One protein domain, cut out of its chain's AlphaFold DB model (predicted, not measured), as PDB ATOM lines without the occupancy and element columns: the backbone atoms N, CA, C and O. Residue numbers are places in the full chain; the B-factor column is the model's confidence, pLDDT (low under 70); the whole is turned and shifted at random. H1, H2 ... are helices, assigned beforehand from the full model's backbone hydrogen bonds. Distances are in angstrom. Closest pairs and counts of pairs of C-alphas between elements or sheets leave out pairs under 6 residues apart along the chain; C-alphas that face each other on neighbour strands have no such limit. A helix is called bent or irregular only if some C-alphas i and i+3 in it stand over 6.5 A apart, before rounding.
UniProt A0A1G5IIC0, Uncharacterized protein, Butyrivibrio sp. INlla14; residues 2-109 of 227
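AT A GLANCE: This is residues 2 to 109 of the 227 residues of an uncharacterized protein of Butyrivibrio sp. INlla14 (UniProt A0A1G5IIC0). The model is a wide V: one side is the long bent helix H4 with H1 beside its arm H4b, the other the helical hairpin of H2 and H3. The unnamed residues 15 to 27 lead from H1 to H2. The printed part has 108 residues with four named helices, H1 to H4 in chain order, and no named strand: all helix, extended, radius of gyration of the C-alphas 21.5 A, spans 68 by 33 by 17 A.

IN THESE COORDINATES: H4, residues 77 to 105, was assigned as one helix by its hydrogen bonds but is bent, with C-alphas 86 and 89 6.6 A apart; its arms are H4a, residues 77 to 86, and H4b, residues 89 to 105, 24.4 A long, ending at C-alpha 105 (93.536, 114.683, 213.344). H1, residues 2 to 14, begins at C-alpha 2 (87.539, 123.135, 220.805). H2, residues 28 to 50, is 32.3 A long, and H3, residues 53 to 74, 32.1 A.

HOW THE PARTS SIT: H4a and H4b stand at a shallow tilt of 33 degrees, only just short of steep. H4b, with residues 95 to 102 alone, touches H1 (closest C-alphas Leu 98 and Val 13, 5.9 A), opposite ways at a shallow tilt of 30 degrees. H3 and H4a are close but not clearly touching, at a steep tilt of 65 degrees. H2 and H3 touch (closest C-alphas Gly 40 and Ala 59, 4.7 A), opposite ways at a shallow tilt of 23 degrees. Every O i to N i+4 pair is within hydrogen-bond range in H2, H3, H4a and H4b, and 8 of 9 in H1.

THE WHOLE: The C-alphas farthest apart, of Gln 51 and Glu 107, are 68.6 A apart. The printed part has no cut; the link from H1 to H2 is long. Residues 16 to 26, 32 and 74 have pLDDT under 70.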
ATOM      1  N   PHE A   2      88.360 122.530 221.873       86.62
ATOM      2  CA  PHE A   2      87.539 123.135 220.805       86.62
ATOM      3  C   PHE A   2      88.179 124.372 220.148       86.62
ATOM      4  O   PHE A   2      88.340 124.386 218.937       86.62
ATOM      5  N   ASN A   3      88.664 125.349 220.927       86.81
ATOM      6  CA  ASN A   3      89.302 126.554 220.368       86.81
ATOM      7  C   ASN A   3      90.509 126.237 219.469       86.81
ATOM      8  O   ASN A   3      90.752 126.940 218.494       86.81
ATOM      9  N   THR A   4      91.270 125.184 219.781       89.94
ATOM     10  CA  THR A   4      92.420 124.752 218.973       89.94
ATOM     11  C   THR A   4      91.960 124.121 217.662       89.94
ATOM     12  O   THR A   4      92.511 124.443 216.611       89.94
ATOM     13  N   LEU A   5      90.926 123.277 217.717       91.69
ATOM     14  CA  LEU A   5      90.281 122.698 216.539       91.69
ATOM     15  C   LEU A   5      89.695 123.789 215.641       91.69
ATOM     16  O   LEU A   5      89.990 123.828 214.452       91.69
ATOM     17  N   TYR A   6      88.948 124.729 216.217       91.19
ATOM     18  CA  TYR A   6      88.344 125.836 215.485       91.19
ATOM     19  C   TYR A   6      89.396 126.774 214.873       91.19
ATOM     20  O   TYR A   6      89.262 127.222 213.735       91.19
ATOM     21  N   ARG A   7      90.501 127.037 215.581       89.62
ATOM     22  CA  ARG A   7      91.593 127.855 215.039       89.62
ATOM     23  C   ARG A   7      92.298 127.166 213.869       89.62
ATOM     24  O   ARG A   7      92.595 127.847 212.891       89.62
ATOM     25  N   LYS A   8      92.516 125.847 213.939       90.50
ATOM     26  CA  LYS A   8      93.013 125.065 212.796       90.50
ATOM     27  C   LYS A   8      92.013 125.061 211.643       90.50
ATOM     28  O   LYS A   8      92.401 125.367 210.528       90.50
ATOM     29  N   TYR A   9      90.722 124.867 211.910       90.94
ATOM     30  CA  TYR A   9      89.665 124.984 210.899       90.94
ATOM     31  C   TYR A   9      89.721 126.322 210.139       90.94
ATOM     32  O   TYR A   9      89.687 126.350 208.909       90.94
ATOM     33  N   LYS A  10      89.887 127.445 210.849       89.19
ATOM     34  CA  LYS A  10      90.004 128.766 210.214       89.19
ATOM     35  C   LYS A  10      91.205 128.882 209.270       89.19
ATOM     36  O   LYS A  10      91.090 129.536 208.239       89.19
ATOM     37  N   VAL A  11      92.346 128.298 209.621       86.88
ATOM     38  CA  VAL A  11      93.576 128.406 208.821       86.88
ATOM     39  C   VAL A  11      93.571 127.387 207.684       86.88
ATOM     40  O   VAL A  11      93.735 127.757 206.523       86.88
ATOM     41  N   ASP A  12      93.315 126.129 208.017       87.44
ATOM     42  CA  ASP A  12      93.546 124.983 207.141       87.44
ATOM     43  C   ASP A  12      92.345 124.692 206.231       87.44
ATOM     44  O   ASP A  12      92.518 124.170 205.134       87.44
ATOM     45  N   VAL A  13      91.124 125.059 206.641       85.69
ATOM     46  CA  VAL A  13      89.910 124.869 205.827       85.69
ATOM     47  C   VAL A  13      89.478 126.189 205.196       85.69
ATOM     48  O   VAL A  13      89.404 126.302 203.972       85.69
ATOM     49  N   LEU A  14      89.224 127.213 206.016       84.12
ATOM     50  CA  LEU A  14      88.718 128.496 205.517       84.12
ATOM     51  C   LEU A  14      89.800 129.356 204.851       84.12
ATOM     52  O   LEU A  14      89.494 130.085 203.912       84.12
ATOM     53  N   GLY A  15      91.057 129.275 205.294       74.12
ATOM     54  CA  GLY A  15      92.158 130.062 204.727       74.12
ATOM     55  C   GLY A  15      92.548 129.641 203.307       74.12
ATOM     56  O   GLY A  15      93.013 130.468 202.524       74.12
ATOM     57  N   ILE A  16      92.312 128.375 202.950       68.50
ATOM     58  CA  ILE A  16      92.610 127.822 201.618       68.50
ATOM     59  C   ILE A  16      91.505 128.165 200.604       68.50
ATOM     60  O   ILE A  16      91.751 128.187 199.396       68.50
ATOM     61  N   ILE A  17      90.291 128.442 201.082       63.44
ATOM     62  CA  ILE A  17      89.111 128.701 200.255       63.44
ATOM     63  C   ILE A  17      88.750 130.173 200.414       63.44
ATOM     64  O   ILE A  17      87.991 130.555 201.303       63.44
ATOM     65  N   SER A  18      89.319 131.026 199.561       54.66
ATOM     66  CA  SER A  18      89.013 132.454 199.599       54.66
ATOM     67  C   SER A  18      87.506 132.675 199.380       54.66
ATOM     68  O   SER A  18      86.986 132.256 198.348       54.66
ATOM     69  N   PRO A  19      86.792 133.351 200.301       51.69
ATOM     70  CA  PRO A  19      85.349 133.584 200.186       51.69
ATOM     71  C   PRO A  19      84.985 134.634 199.130       51.69
ATOM     72  O   PRO A  19      83.814 134.816 198.807       51.69
ATOM     73  N   TRP A  20      85.978 135.345 198.602       43.69
ATOM     74  CA  TRP A  20      85.780 136.253 197.491       43.69
ATOM     75  C   TRP A  20      85.694 135.411 196.230       43.69
ATOM     76  O   TRP A  20      86.694 134.804 195.853       43.69
ATOM     77  N   ILE A  21      84.524 135.407 195.578       47.53
ATOM     78  CA  ILE A  21      84.436 135.153 194.134       47.53
ATOM     79  C   ILE A  21      85.512 136.041 193.541       47.53
ATOM     80  O   ILE A  21      85.390 137.273 193.576       47.53
ATOM     81  N   SER A  22      86.637 135.450 193.152       53.62
ATOM     82  CA  SER A  22      87.748 136.287 192.762       53.62
ATOM     83  C   SER A  22      87.271 137.032 191.523       53.62
ATOM     84  O   SER A  22      86.704 136.433 190.611       53.62
ATOM     85  N   LEU A  23      87.485 138.350 191.454       52.56
ATOM     86  CA  LEU A  23      87.202 139.112 190.229       52.56
ATOM     87  C   LEU A  23      87.855 138.441 189.004       52.56
ATOM     88  O   LEU A  23      87.441 138.657 187.871       52.56
ATOM     89  N   LYS A  24      88.859 137.585 189.221       59.28
ATOM     90  CA  LYS A  24      89.487 136.719 188.227       59.28
ATOM     91  C   LYS A  24      88.519 135.710 187.588       59.28
ATOM     92  O   LYS A  24      88.603 135.546 186.375       59.28
ATOM     93  N   GLU A  25      87.600 135.114 188.345       65.44
ATOM     94  CA  GLU A  25      86.620 134.104 187.895       65.44
ATOM     95  C   GLU A  25      85.448 134.688 187.090       65.44
ATOM     96  O   GLU A  25      84.764 133.953 186.372       65.44
ATOM     97  N   MET A  26      85.233 136.007 187.160       64.50
ATOM     98  CA  MET A  26      84.189 136.683 186.385       64.50
ATOM     99  C   MET A  26      84.510 136.688 184.886       64.50
ATOM    100  O   MET A  26      85.648 136.957 184.460       64.50
ATOM    101  N   LYS A  27      83.479 136.461 184.068       71.06
ATOM    102  CA  LYS A  27      83.579 136.541 182.607       71.06
ATOM    103  C   LYS A  27      83.856 137.974 182.161       71.06
ATOM    104  O   LYS A  27      83.559 138.946 182.852       71.06
ATOM    105  N   VAL A  28      84.412 138.109 180.957       70.50
ATOM    106  CA  VAL A  28      84.768 139.415 180.381       70.50
ATOM    107  C   VAL A  28      83.553 140.345 180.291       70.50
ATOM    108  O   VAL A  28      83.672 141.518 180.634       70.50
ATOM    109  N   TYR A  29      82.374 139.830 179.921       72.62
ATOM    110  CA  TYR A  29      81.157 140.649 179.869       72.62
ATOM    111  C   TYR A  29      80.698 141.108 181.262       72.62
ATOM    112  O   TYR A  29      80.230 142.230 181.405       72.62
ATOM    113  N   GLU A  30      80.873 140.286 182.303       72.38
ATOM    114  CA  GLU A  30      80.475 140.647 183.669       72.38
ATOM    115  C   GLU A  30      81.365 141.766 184.214       72.38
ATOM    116  O   GLU A  30      80.876 142.722 184.813       72.38
ATOM    117  N   LYS A  31      82.672 141.687 183.931       73.81
ATOM    118  CA  LYS A  31      83.645 142.749 184.228       73.81
ATOM    119  C   LYS A  31      83.309 144.040 183.484       73.81
ATOM    120  O   LYS A  31      83.351 145.113 184.082       73.81
ATOM    121  N   ALA A  32      82.957 143.936 182.202       69.44
ATOM    122  CA  ALA A  32      82.569 145.084 181.389       69.44
ATOM    123  C   ALA A  32      81.303 145.757 181.943       69.44
ATOM    124  O   ALA A  32      81.327 146.962 182.191       69.44
ATOM    125  N   CYS A  33      80.247 144.993 182.238       74.44
ATOM    126  CA  CYS A  33      79.023 145.531 182.835       74.44
ATOM    127  C   CYS A  33      79.281 146.162 184.209       74.44
ATOM    128  O   CYS A  33      78.807 147.267 184.459       74.44
ATOM    129  N   LEU A  34      80.082 145.525 185.071       76.94
ATOM    130  CA  LEU A  34      80.465 146.102 186.364       76.94
ATOM    131  C   LEU A  34      81.199 147.443 186.183       76.94
ATOM    132  O   LEU A  34      80.898 148.410 186.878       76.94
ATOM    133  N   SER A  35      82.119 147.528 185.215       71.81
ATOM    134  CA  SER A  35      82.834 148.774 184.912       71.81
ATOM    135  C   SER A  35      81.892 149.880 184.425       71.81
ATOM    136  O   SER A  35      82.028 151.021 184.856       71.81
ATOM    137  N   ILE A  36      80.894 149.534 183.601       75.81
ATOM    138  CA  ILE A  36      79.881 150.470 183.095       75.81
ATOM    139  C   ILE A  36      79.003 150.975 184.239       75.81
ATOM    140  O   ILE A  36      78.691 152.161 184.279       75.81
ATOM    141  N   VAL A  37      78.644 150.116 185.196       80.31
ATOM    142  CA  VAL A  37      77.873 150.523 186.379       80.31
ATOM    143  C   VAL A  37      78.673 151.499 187.244       80.31
ATOM    144  O   VAL A  37      78.156 152.552 187.612       80.31
ATOM    145  N   ILE A  38      79.944 151.195 187.530       77.88
ATOM    146  CA  ILE A  38      80.815 152.062 188.343       77.88
ATOM    147  C   ILE A  38      81.039 153.411 187.647       77.88
ATOM    148  O   ILE A  38      80.895 154.468 188.262       77.88
ATOM    149  N   PHE A  39      81.361 153.383 186.354       73.81
ATOM    150  CA  PHE A  39      81.605 154.588 185.568       73.81
ATOM    151  C   PHE A  39      80.329 155.416 185.372       73.81
ATOM    152  O   PHE A  39      80.364 156.637 185.502       73.81
ATOM    153  N   GLY A  40      79.189 154.764 185.139       77.25
ATOM    154  CA  GLY A  40      77.881 155.410 185.072       77.25
ATOM    155  C   GLY A  40      77.535 156.119 186.380       77.25
ATOM    156  O   GLY A  40      77.132 157.280 186.363       77.25
ATOM    157  N   ALA A  41      77.765 155.479 187.529       78.25
ATOM    158  CA  ALA A  41      77.515 156.097 188.830       78.25
ATOM    159  C   ALA A  41      78.395 157.341 189.048       78.25
ATOM    160  O   ALA A  41      77.893 158.388 189.459       78.25
ATOM    161  N   PHE A  42      79.682 157.264 188.689       76.69
ATOM    162  CA  PHE A  42      80.588 158.415 188.717       76.69
ATOM    163  C   PHE A  42      80.099 159.553 187.810       76.69
ATOM    164  O   PHE A  42      80.021 160.703 188.242       76.69
ATOM    165  N   LEU A  43      79.705 159.232 186.575       73.81
ATOM    166  CA  LEU A  43      79.160 160.210 185.637       73.81
ATOM    167  C   LEU A  43      77.873 160.849 186.146       73.81
ATOM    168  O   LEU A  43      77.667 162.030 185.893       73.81
ATOM    169  N   THR A  44      77.039 160.120 186.887       78.50
ATOM    170  CA  THR A  44      75.809 160.685 187.457       78.50
ATOM    171  C   THR A  44      76.168 161.792 188.453       78.50
ATOM    172  O   THR A  44      75.707 162.917 188.306       78.50
ATOM    173  N   VAL A  45      77.107 161.529 189.370       74.56
ATOM    174  CA  VAL A  45      77.594 162.517 190.354       74.56
ATOM    175  C   VAL A  45      78.194 163.753 189.673       74.56
ATOM    176  O   VAL A  45      77.883 164.884 190.050       74.56
ATOM    177  N   VAL A  46      79.034 163.550 188.655       72.12
ATOM    178  CA  VAL A  46      79.653 164.642 187.885       72.12
ATOM    179  C   VAL A  46      78.587 165.456 187.146       72.12
ATOM    180  O   VAL A  46      78.593 166.684 187.211       72.12
ATOM    181  N   SER A  47      77.638 164.795 186.485       76.31
ATOM    182  CA  SER A  47      76.581 165.457 185.708       76.31
ATOM    183  C   SER A  47      75.671 166.297 186.588       76.31
ATOM    184  O   SER A  47      75.348 167.427 186.228       76.31
ATOM    185  N   THR A  48      75.328 165.792 187.774       72.38
ATOM    186  CA  THR A  48      74.555 166.534 188.765       72.38
ATOM    187  C   THR A  48      75.320 167.761 189.273       72.38
ATOM    188  O   THR A  48      74.731 168.833 189.424       72.38
ATOM    189  N   HIS A  49      76.639 167.651 189.482       74.50
ATOM    190  CA  HIS A  49      77.478 168.776 189.906       74.50
ATOM    191  C   HIS A  49      77.574 169.878 188.838       74.50
ATOM    192  O   HIS A  49      77.436 171.058 189.155       74.50
ATOM    193  N   PHE A  50      77.754 169.498 187.569       73.50
ATOM    194  CA  PHE A  50      77.870 170.431 186.439       73.50
ATOM    195  C   PHE A  50      76.532 170.784 185.773       73.50
ATOM    196  O   PHE A  50      76.517 171.540 184.805       73.50
ATOM    197  N   GLN A  51      75.412 170.277 186.298       78.44
ATOM    198  CA  GLN A  51      74.060 170.539 185.801       78.44
ATOM    199  C   GLN A  51      73.823 170.126 184.332       78.44
ATOM    200  O   GLN A  51      73.072 170.787 183.615       78.44
ATOM    201  N   ILE A  52      74.438 169.024 183.887       77.62
ATOM    202  CA  ILE A  52      74.348 168.522 182.504       77.62
ATOM    203  C   ILE A  52      73.287 167.413 182.411       77.62
ATOM    204  O   ILE A  52      73.586 166.228 182.554       77.62
ATOM    205  N   GLU A  53      72.042 167.798 182.125       75.31
ATOM    206  CA  GLU A  53      70.865 166.908 182.176       75.31
ATOM    207  C   GLU A  53      70.941 165.714 181.207       75.31
ATOM    208  O   GLU A  53      70.584 164.590 181.558       75.31
ATOM    209  N   LEU A  54      71.462 165.921 179.992       73.19
ATOM    210  CA  LEU A  54      71.581 164.850 178.993       73.19
ATOM    211  C   LEU A  54      72.553 163.743 179.443       73.19
ATOM    212  O   LEU A  54      72.317 162.561 179.188       73.19
ATOM    213  N   LEU A  55      73.641 164.126 180.117       72.00
ATOM    214  CA  LEU A  55      74.668 163.196 180.590       72.00
ATOM    215  C   LEU A  55      74.176 162.401 181.806       72.00
ATOM    216  O   LEU A  55      74.464 161.211 181.910       72.00
ATOM    217  N   GLU A  56      73.371 163.028 182.665       75.56
ATOM    218  CA  GLU A  56      72.719 162.380 183.805       75.56
ATOM    219  C   GLU A  56      71.741 161.287 183.348       75.56
ATOM    220  O   GLU A  56      71.845 160.138 183.782       75.56
ATOM    221  N   ILE A  57      70.855 161.603 182.396       74.50
ATOM    222  CA  ILE A  57      69.908 160.629 181.829       74.50
ATOM    223  C   ILE A  57      70.658 159.478 181.142       74.50
ATOM    224  O   ILE A  57      70.325 158.309 181.352       74.50
ATOM    225  N   GLY A  58      71.691 159.793 180.352       71.38
ATOM    226  CA  GLY A  58      72.515 158.787 179.680       71.38
ATOM    227  C   GLY A  58      73.222 157.848 180.660       71.38
ATOM    228  O   GLY A  58      73.196 156.630 180.477       71.38
ATOM    229  N   ALA A  59      73.794 158.394 181.736       79.00
ATOM    230  CA  ALA A  59      74.469 157.619 182.771       79.00
ATOM    231  C   ALA A  59      73.511 156.652 183.483       79.00
ATOM    232  O   ALA A  59      73.828 155.468 183.625       79.00
ATOM    233  N   ILE A  60      72.314 157.119 183.852       78.94
ATOM    234  CA  ILE A  60      71.281 156.284 184.483       78.94
ATOM    235  C   ILE A  60      70.851 155.148 183.544       78.94
ATOM    236  O   ILE A  60      70.762 153.994 183.969       78.94
ATOM    237  N   LEU A  61      70.636 155.440 182.256       74.06
ATOM    238  CA  LEU A  61      70.229 154.433 181.272       74.06
ATOM    239  C   LEU A  61      71.295 153.335 181.107       74.06
ATOM    240  O   LEU A  61      70.969 152.146 181.082       74.06
ATOM    241  N   CYS A  62      72.573 153.721 181.052       75.44
ATOM    242  CA  CYS A  62      73.691 152.781 180.978       75.44
ATOM    243  C   CYS A  62      73.765 151.866 182.207       75.44
ATOM    244  O   CYS A  62      73.985 150.664 182.046       75.44
ATOM    245  N   ILE A  63      73.537 152.403 183.411       83.00
ATOM    246  CA  ILE A  63      73.492 151.608 184.647       83.00
ATOM    247  C   ILE A  63      72.354 150.583 184.584       83.00
ATOM    248  O   ILE A  63      72.578 149.410 184.877       83.00
ATOM    249  N   LEU A  64      71.152 150.996 184.170       76.88
ATOM    250  CA  LEU A  64      69.986 150.108 184.099       76.88
ATOM    251  C   LEU A  64      70.186 148.970 183.091       76.88
ATOM    252  O   LEU A  64      69.901 147.814 183.405       76.88
ATOM    253  N   ILE A  65      70.724 149.271 181.905       76.31
ATOM    254  CA  ILE A  65      70.999 148.262 180.871       76.31
ATOM    255  C   ILE A  65      72.100 147.294 181.337       76.31
ATOM    256  O   ILE A  65      71.951 146.073 181.224       76.31
ATOM    257  N   ALA A  66      73.193 147.809 181.906       78.44
ATOM    258  CA  ALA A  66      74.289 146.980 182.406       78.44
ATOM    259  C   ALA A  66      73.858 146.101 183.597       78.44
ATOM    260  O   ALA A  66      74.195 144.919 183.651       78.44
ATOM    261  N   GLY A  67      73.059 146.640 184.520       76.12
ATOM    262  CA  GLY A  67      72.498 145.882 185.640       76.12
ATOM    263  C   GLY A  67      71.503 144.810 185.188       76.12
ATOM    264  O   GLY A  67      71.587 143.662 185.628       76.12
ATOM    265  N   GLY A  68      70.605 145.146 184.257       75.12
ATOM    266  CA  GLY A  68      69.626 144.204 183.710       75.12
ATOM    267  C   GLY A  68      70.280 143.030 182.978       75.12
ATOM    268  O   GLY A  68      69.902 141.877 183.189       75.12
ATOM    269  N   THR A  69      71.310 143.297 182.172       75.56
ATOM    270  CA  THR A  69      72.058 142.244 181.462       75.56
ATOM    271  C   THR A  69      72.811 141.310 182.411       75.56
ATOM    272  O   THR A  69      72.824 140.101 182.176       75.56
ATOM    273  N   LEU A  70      73.367 141.826 183.515       77.62
ATOM    274  CA  LEU A  70      73.968 140.997 184.567       77.62
ATOM    275  C   LEU A  70      72.934 140.092 185.243       77.62
ATOM    276  O   LEU A  70      73.159 138.886 185.353       77.62
ATOM    277  N   GLY A  71      71.789 140.650 185.648       71.19
ATOM    278  CA  GLY A  71      70.735 139.890 186.322       71.19
ATOM    279  C   GLY A  71      70.140 138.784 185.444       71.19
ATOM    280  O   GLY A  71      69.942 137.659 185.903       71.19
ATOM    281  N   ILE A  72      69.907 139.070 184.160       73.75
ATOM    282  CA  ILE A  72      69.412 138.071 183.200       73.75
ATOM    283  C   ILE A  72      70.482 137.005 182.939       73.75
ATOM    284  O   ILE A  72      70.170 135.815 182.974       73.75
ATOM    285  N   GLY A  73      71.738 137.415 182.722       71.56
ATOM    286  CA  GLY A  73      72.848 136.504 182.445       71.56
ATOM    287  C   GLY A  73      73.095 135.504 183.576       71.56
ATOM    288  O   GLY A  73      73.225 134.309 183.318       71.56
ATOM    289  N   GLN A  74      73.072 135.957 184.833       67.69
ATOM    290  CA  GLN A  74      73.266 135.085 186.001       67.69
ATOM    291  C   GLN A  74      72.119 134.085 186.212       67.69
ATOM    292  O   GLN A  74      72.342 132.978 186.702       67.69
ATOM    293  N   ASN A  75      70.900 134.433 185.794       70.69
ATOM    294  CA  ASN A  75      69.737 133.550 185.886       70.69
ATOM    295  C   ASN A  75      69.627 132.547 184.724       70.69
ATOM    296  O   ASN A  75      68.733 131.696 184.724       70.69
ATOM    297  N   MET A  76      70.522 132.596 183.731       78.56
ATOM    298  CA  MET A  76      70.533 131.609 182.653       78.56
ATOM    299  C   MET A  76      70.912 130.224 183.189       78.56
ATOM    300  O   MET A  76      71.953 130.033 183.814       78.56
ATOM    301  N   LYS A  77      70.108 129.207 182.852       77.50
ATOM    302  CA  LYS A  77      70.328 127.808 183.276       77.50
ATOM    303  C   LYS A  77      71.707 127.254 182.888       77.50
ATOM    304  O   LYS A  77      72.217 126.349 183.545       77.50
ATOM    305  N   SER A  78      72.296 127.734 181.791       77.75
ATOM    306  CA  SER A  78      73.658 127.376 181.373       77.75
ATOM    307  C   SER A  78      74.718 127.964 182.305       77.75
ATOM    308  O   SER A  78      75.647 127.256 182.681       77.75
ATOM    309  N   GLU A  79      74.551 129.221 182.720       75.88
ATOM    310  CA  GLU A  79      75.461 129.877 183.662       75.88
ATOM    311  C   GLU A  79      75.340 129.285 185.060       75.88
ATOM    312  O   GLU A  79      76.359 128.997 185.677       75.88
ATOM    313  N   GLN A  80      74.124 128.995 185.528       76.19
ATOM    314  CA  GLN A  80      73.934 128.324 186.815       76.19
ATOM    315  C   GLN A  80      74.611 126.948 186.850       76.19
ATOM    316  O   GLN A  80      75.299 126.633 187.817       76.19
ATOM    317  N   ARG A  81      74.495 126.150 185.778       81.62
ATOM    318  CA  ARG A  81      75.197 124.858 185.681       81.62
ATOM    319  C   ARG A  81      76.712 125.009 185.697       81.62
ATOM    320  O   ARG A  81      77.378 124.242 186.381       81.62
ATOM    321  N   ARG A  82      77.247 126.006 184.990       80.44
ATOM    322  CA  ARG A  82      78.679 126.325 185.018       80.44
ATOM    323  C   ARG A  82      79.138 126.686 186.431       80.44
ATOM    324  O   ARG A  82      80.119 126.136 186.907       80.44
ATOM    325  N   ILE A  83      78.419 127.580 187.112       77.06
ATOM    326  CA  ILE A  83      78.750 128.003 188.480       77.06
ATOM    327  C   ILE A  83      78.743 126.797 189.425       77.06
ATOM    328  O   ILE A  83      79.670 126.631 190.214       77.06
ATOM    329  N   VAL A  84      77.736 125.925 189.321       80.31
ATOM    330  CA  VAL A  84      77.662 124.719 190.152       80.31
ATOM    331  C   VAL A  84      78.826 123.771 189.866       80.31
ATOM    332  O   VAL A  84      79.539 123.405 190.794       80.31
ATOM    333  N   ASN A  85      79.051 123.405 188.606       81.00
ATOM    334  CA  ASN A  85      79.996 122.343 188.260       81.00
ATOM    335  C   ASN A  85      81.458 122.797 188.329       81.00
ATOM    336  O   ASN A  85      82.306 122.057 188.819       81.00
ATOM    337  N   ASP A  86      81.759 124.010 187.863       77.31
ATOM    338  CA  ASP A  86      83.143 124.455 187.677       77.31
ATOM    339  C   ASP A  86      83.682 125.210 188.899       77.31
ATOM    340  O   ASP A  86      84.893 125.284 189.093       77.31
ATOM    341  N   ILE A  87      82.795 125.786 189.721       74.69
ATOM    342  CA  ILE A  87      83.177 126.636 190.859       74.69
ATOM    343  C   ILE A  87      82.751 125.989 192.181       74.69
ATOM    344  O   ILE A  87      83.593 125.735 193.045       74.69
ATOM    345  N   ILE A  88      81.458 125.694 192.350       76.81
ATOM    346  CA  ILE A  88      80.915 125.236 193.640       76.81
ATOM    347  C   ILE A  88      81.356 123.804 193.948       76.81
ATOM    348  O   ILE A  88      81.921 123.564 195.012       76.81
ATOM    349  N   GLN A  89      81.130 122.856 193.040       78.88
ATOM    350  CA  GLN A  89      81.391 121.431 193.255       78.88
ATOM    351  C   GLN A  89      82.857 121.111 193.611       78.88
ATOM    352  O   GLN A  89      83.075 120.451 194.632       78.88
ATOM    353  N   PRO A  90      83.880 121.572 192.860       79.12
ATOM    354  CA  PRO A  90      85.274 121.285 193.201       79.12
ATOM    355  C   PRO A  90      85.687 121.933 194.526       79.12
ATOM    356  O   PRO A  90      86.388 121.310 195.328       79.12
ATOM    357  N   SER A  91      85.217 123.156 194.790       79.31
ATOM    358  CA  SER A  91      85.481 123.864 196.046       79.31
ATOM    359  C   SER A  91      84.839 123.153 197.242       79.31
ATOM    360  O   SER A  91      85.509 122.902 198.245       79.31
ATOM    361  N   ALA A  92      83.577 122.739 197.114       79.62
ATOM    362  CA  ALA A  92      82.833 122.024 198.149       79.62
ATOM    363  C   ALA A  92      83.451 120.653 198.458       79.62
ATOM    364  O   ALA A  92      83.664 120.326 199.625       79.62
ATOM    365  N   CYS A  93      83.823 119.876 197.434       80.88
ATOM    366  CA  CYS A  93      84.479 118.580 197.629       80.88
ATOM    367  C   CYS A  93      85.832 118.731 198.341       80.88
ATOM    368  O   CYS A  93      86.122 118.011 199.300       80.88
ATOM    369  N   LYS A  94      86.646 119.713 197.925       85.12
ATOM    370  CA  LYS A  94      87.925 120.019 198.579       85.12
ATOM    371  C   LYS A  94      87.723 120.430 200.039       85.12
ATOM    372  O   LYS A  94      88.437 119.933 200.907       85.12
ATOM    373  N   ARG A  95      86.739 121.295 200.312       85.69
ATOM    374  CA  ARG A  95      86.385 121.735 201.668       85.69
ATOM    375  C   ARG A  95      86.020 120.555 202.557       85.69
ATOM    376  O   ARG A  95      86.590 120.410 203.631       85.69
ATOM    377  N   MET A  96      85.140 119.687 202.072       85.94
ATOM    378  CA  MET A  96      84.674 118.519 202.812       85.94
ATOM    379  C   MET A  96      85.824 117.581 203.194       85.94
ATOM    380  O   MET A  96      85.934 117.170 204.347       85.94
ATOM    381  N   LYS A  97      86.737 117.297 202.253       88.06
ATOM    382  CA  LYS A  97      87.925 116.466 202.515       88.06
ATOM    383  C   LYS A  97      88.806 117.057 203.621       88.06
ATOM    384  O   LYS A  97      89.236 116.321 204.507       88.06
ATOM    385  N   LEU A  98      89.034 118.372 203.601       89.88
ATOM    386  CA  LEU A  98      89.828 119.062 204.624       89.88
ATOM    387  C   LEU A  98      89.152 119.030 206.002       89.88
ATOM    388  O   LEU A  98      89.829 118.826 207.006       89.88
ATOM    389  N   VAL A  99      87.824 119.179 206.061       90.88
ATOM    390  CA  VAL A  99      87.063 119.080 207.320       90.88
ATOM    391  C   VAL A  99      87.154 117.672 207.899       90.88
ATOM    392  O   VAL A  99      87.461 117.519 209.078       90.88
ATOM    393  N   VAL A 100      86.956 116.635 207.081       90.12
ATOM    394  CA  VAL A 100      87.067 115.234 207.525       90.12
ATOM    395  C   VAL A 100      88.472 114.925 208.039       90.12
ATOM    396  O   VAL A 100      88.615 114.292 209.084       90.12
ATOM    397  N   GLN A 101      89.507 115.377 207.329       90.56
ATOM    398  CA  GLN A 101      90.891 115.208 207.767       90.56
ATOM    399  C   GLN A 101      91.133 115.906 209.110       90.56
ATOM    400  O   GLN A 101      91.669 115.291 210.027       90.56
ATOM    401  N   LEU A 102      90.659 117.145 209.260       92.19
ATOM    402  CA  LEU A 102      90.773 117.886 210.511       92.19
ATOM    403  C   LEU A 102      90.090 117.158 211.675       92.19
ATOM    404  O   LEU A 102      90.646 117.112 212.766       92.19
ATOM    405  N   LEU A 103      88.901 116.588 211.476       91.19
ATOM    406  CA  LEU A 103      88.215 115.834 212.530       91.19
ATOM    407  C   LEU A 103      89.014 114.591 212.947       91.19
ATOM    408  O   LEU A 103      89.200 114.363 214.142       91.19
ATOM    409  N   LYS A 104      89.561 113.846 211.977       89.75
ATOM    410  CA  LYS A 104      90.423 112.681 212.237       89.75
ATOM    411  C   LYS A 104      91.700 113.056 212.996       89.75
ATOM    412  O   LYS A 104      92.070 112.342 213.922       89.75
ATOM    413  N   ASP A 105      92.327 114.185 212.664       91.44
ATOM    414  CA  ASP A 105      93.536 114.683 213.344       91.44
ATOM    415  C   ASP A 105      93.304 115.003 214.833       91.44
ATOM    416  O   ASP A 105      94.251 115.045 215.618       91.44
ATOM    417  N   PHE A 106      92.052 115.254 215.228       90.31
ATOM    418  CA  PHE A 106      91.644 115.457 216.621       90.31
ATOM    419  C   PHE A 106      91.008 114.209 217.249       90.31
ATOM    420  O   PHE A 106      90.403 114.322 218.315       90.31
ATOM    421  N   GLU A 107      91.148 113.045 216.606       89.50
ATOM    422  CA  GLU A 107      90.592 111.759 217.048       89.50
ATOM    423  C   GLU A 107      89.060 111.786 217.202       89.50
ATOM    424  O   GLU A 107      88.486 111.078 218.031       89.50
ATOM    425  N   ILE A 108      88.380 112.615 216.404       88.12
ATOM    426  CA  ILE A 108      86.921 112.728 216.407       88.12
ATOM    427  C   ILE A 108      86.355 111.720 215.417       88.12
ATOM    428  O   ILE A 108      86.672 111.748 214.224       88.12
ATOM    429  N   ASP A 109      85.481 110.850 215.915       85.50
ATOM    430  CA  ASP A 109      84.793 109.883 215.073       85.50
ATOM    431  C   ASP A 109      83.700 110.578 214.250       85.50
ATOM    432  O   ASP A 109      82.717 111.092 214.787       85.50
TER     433      ASP A 109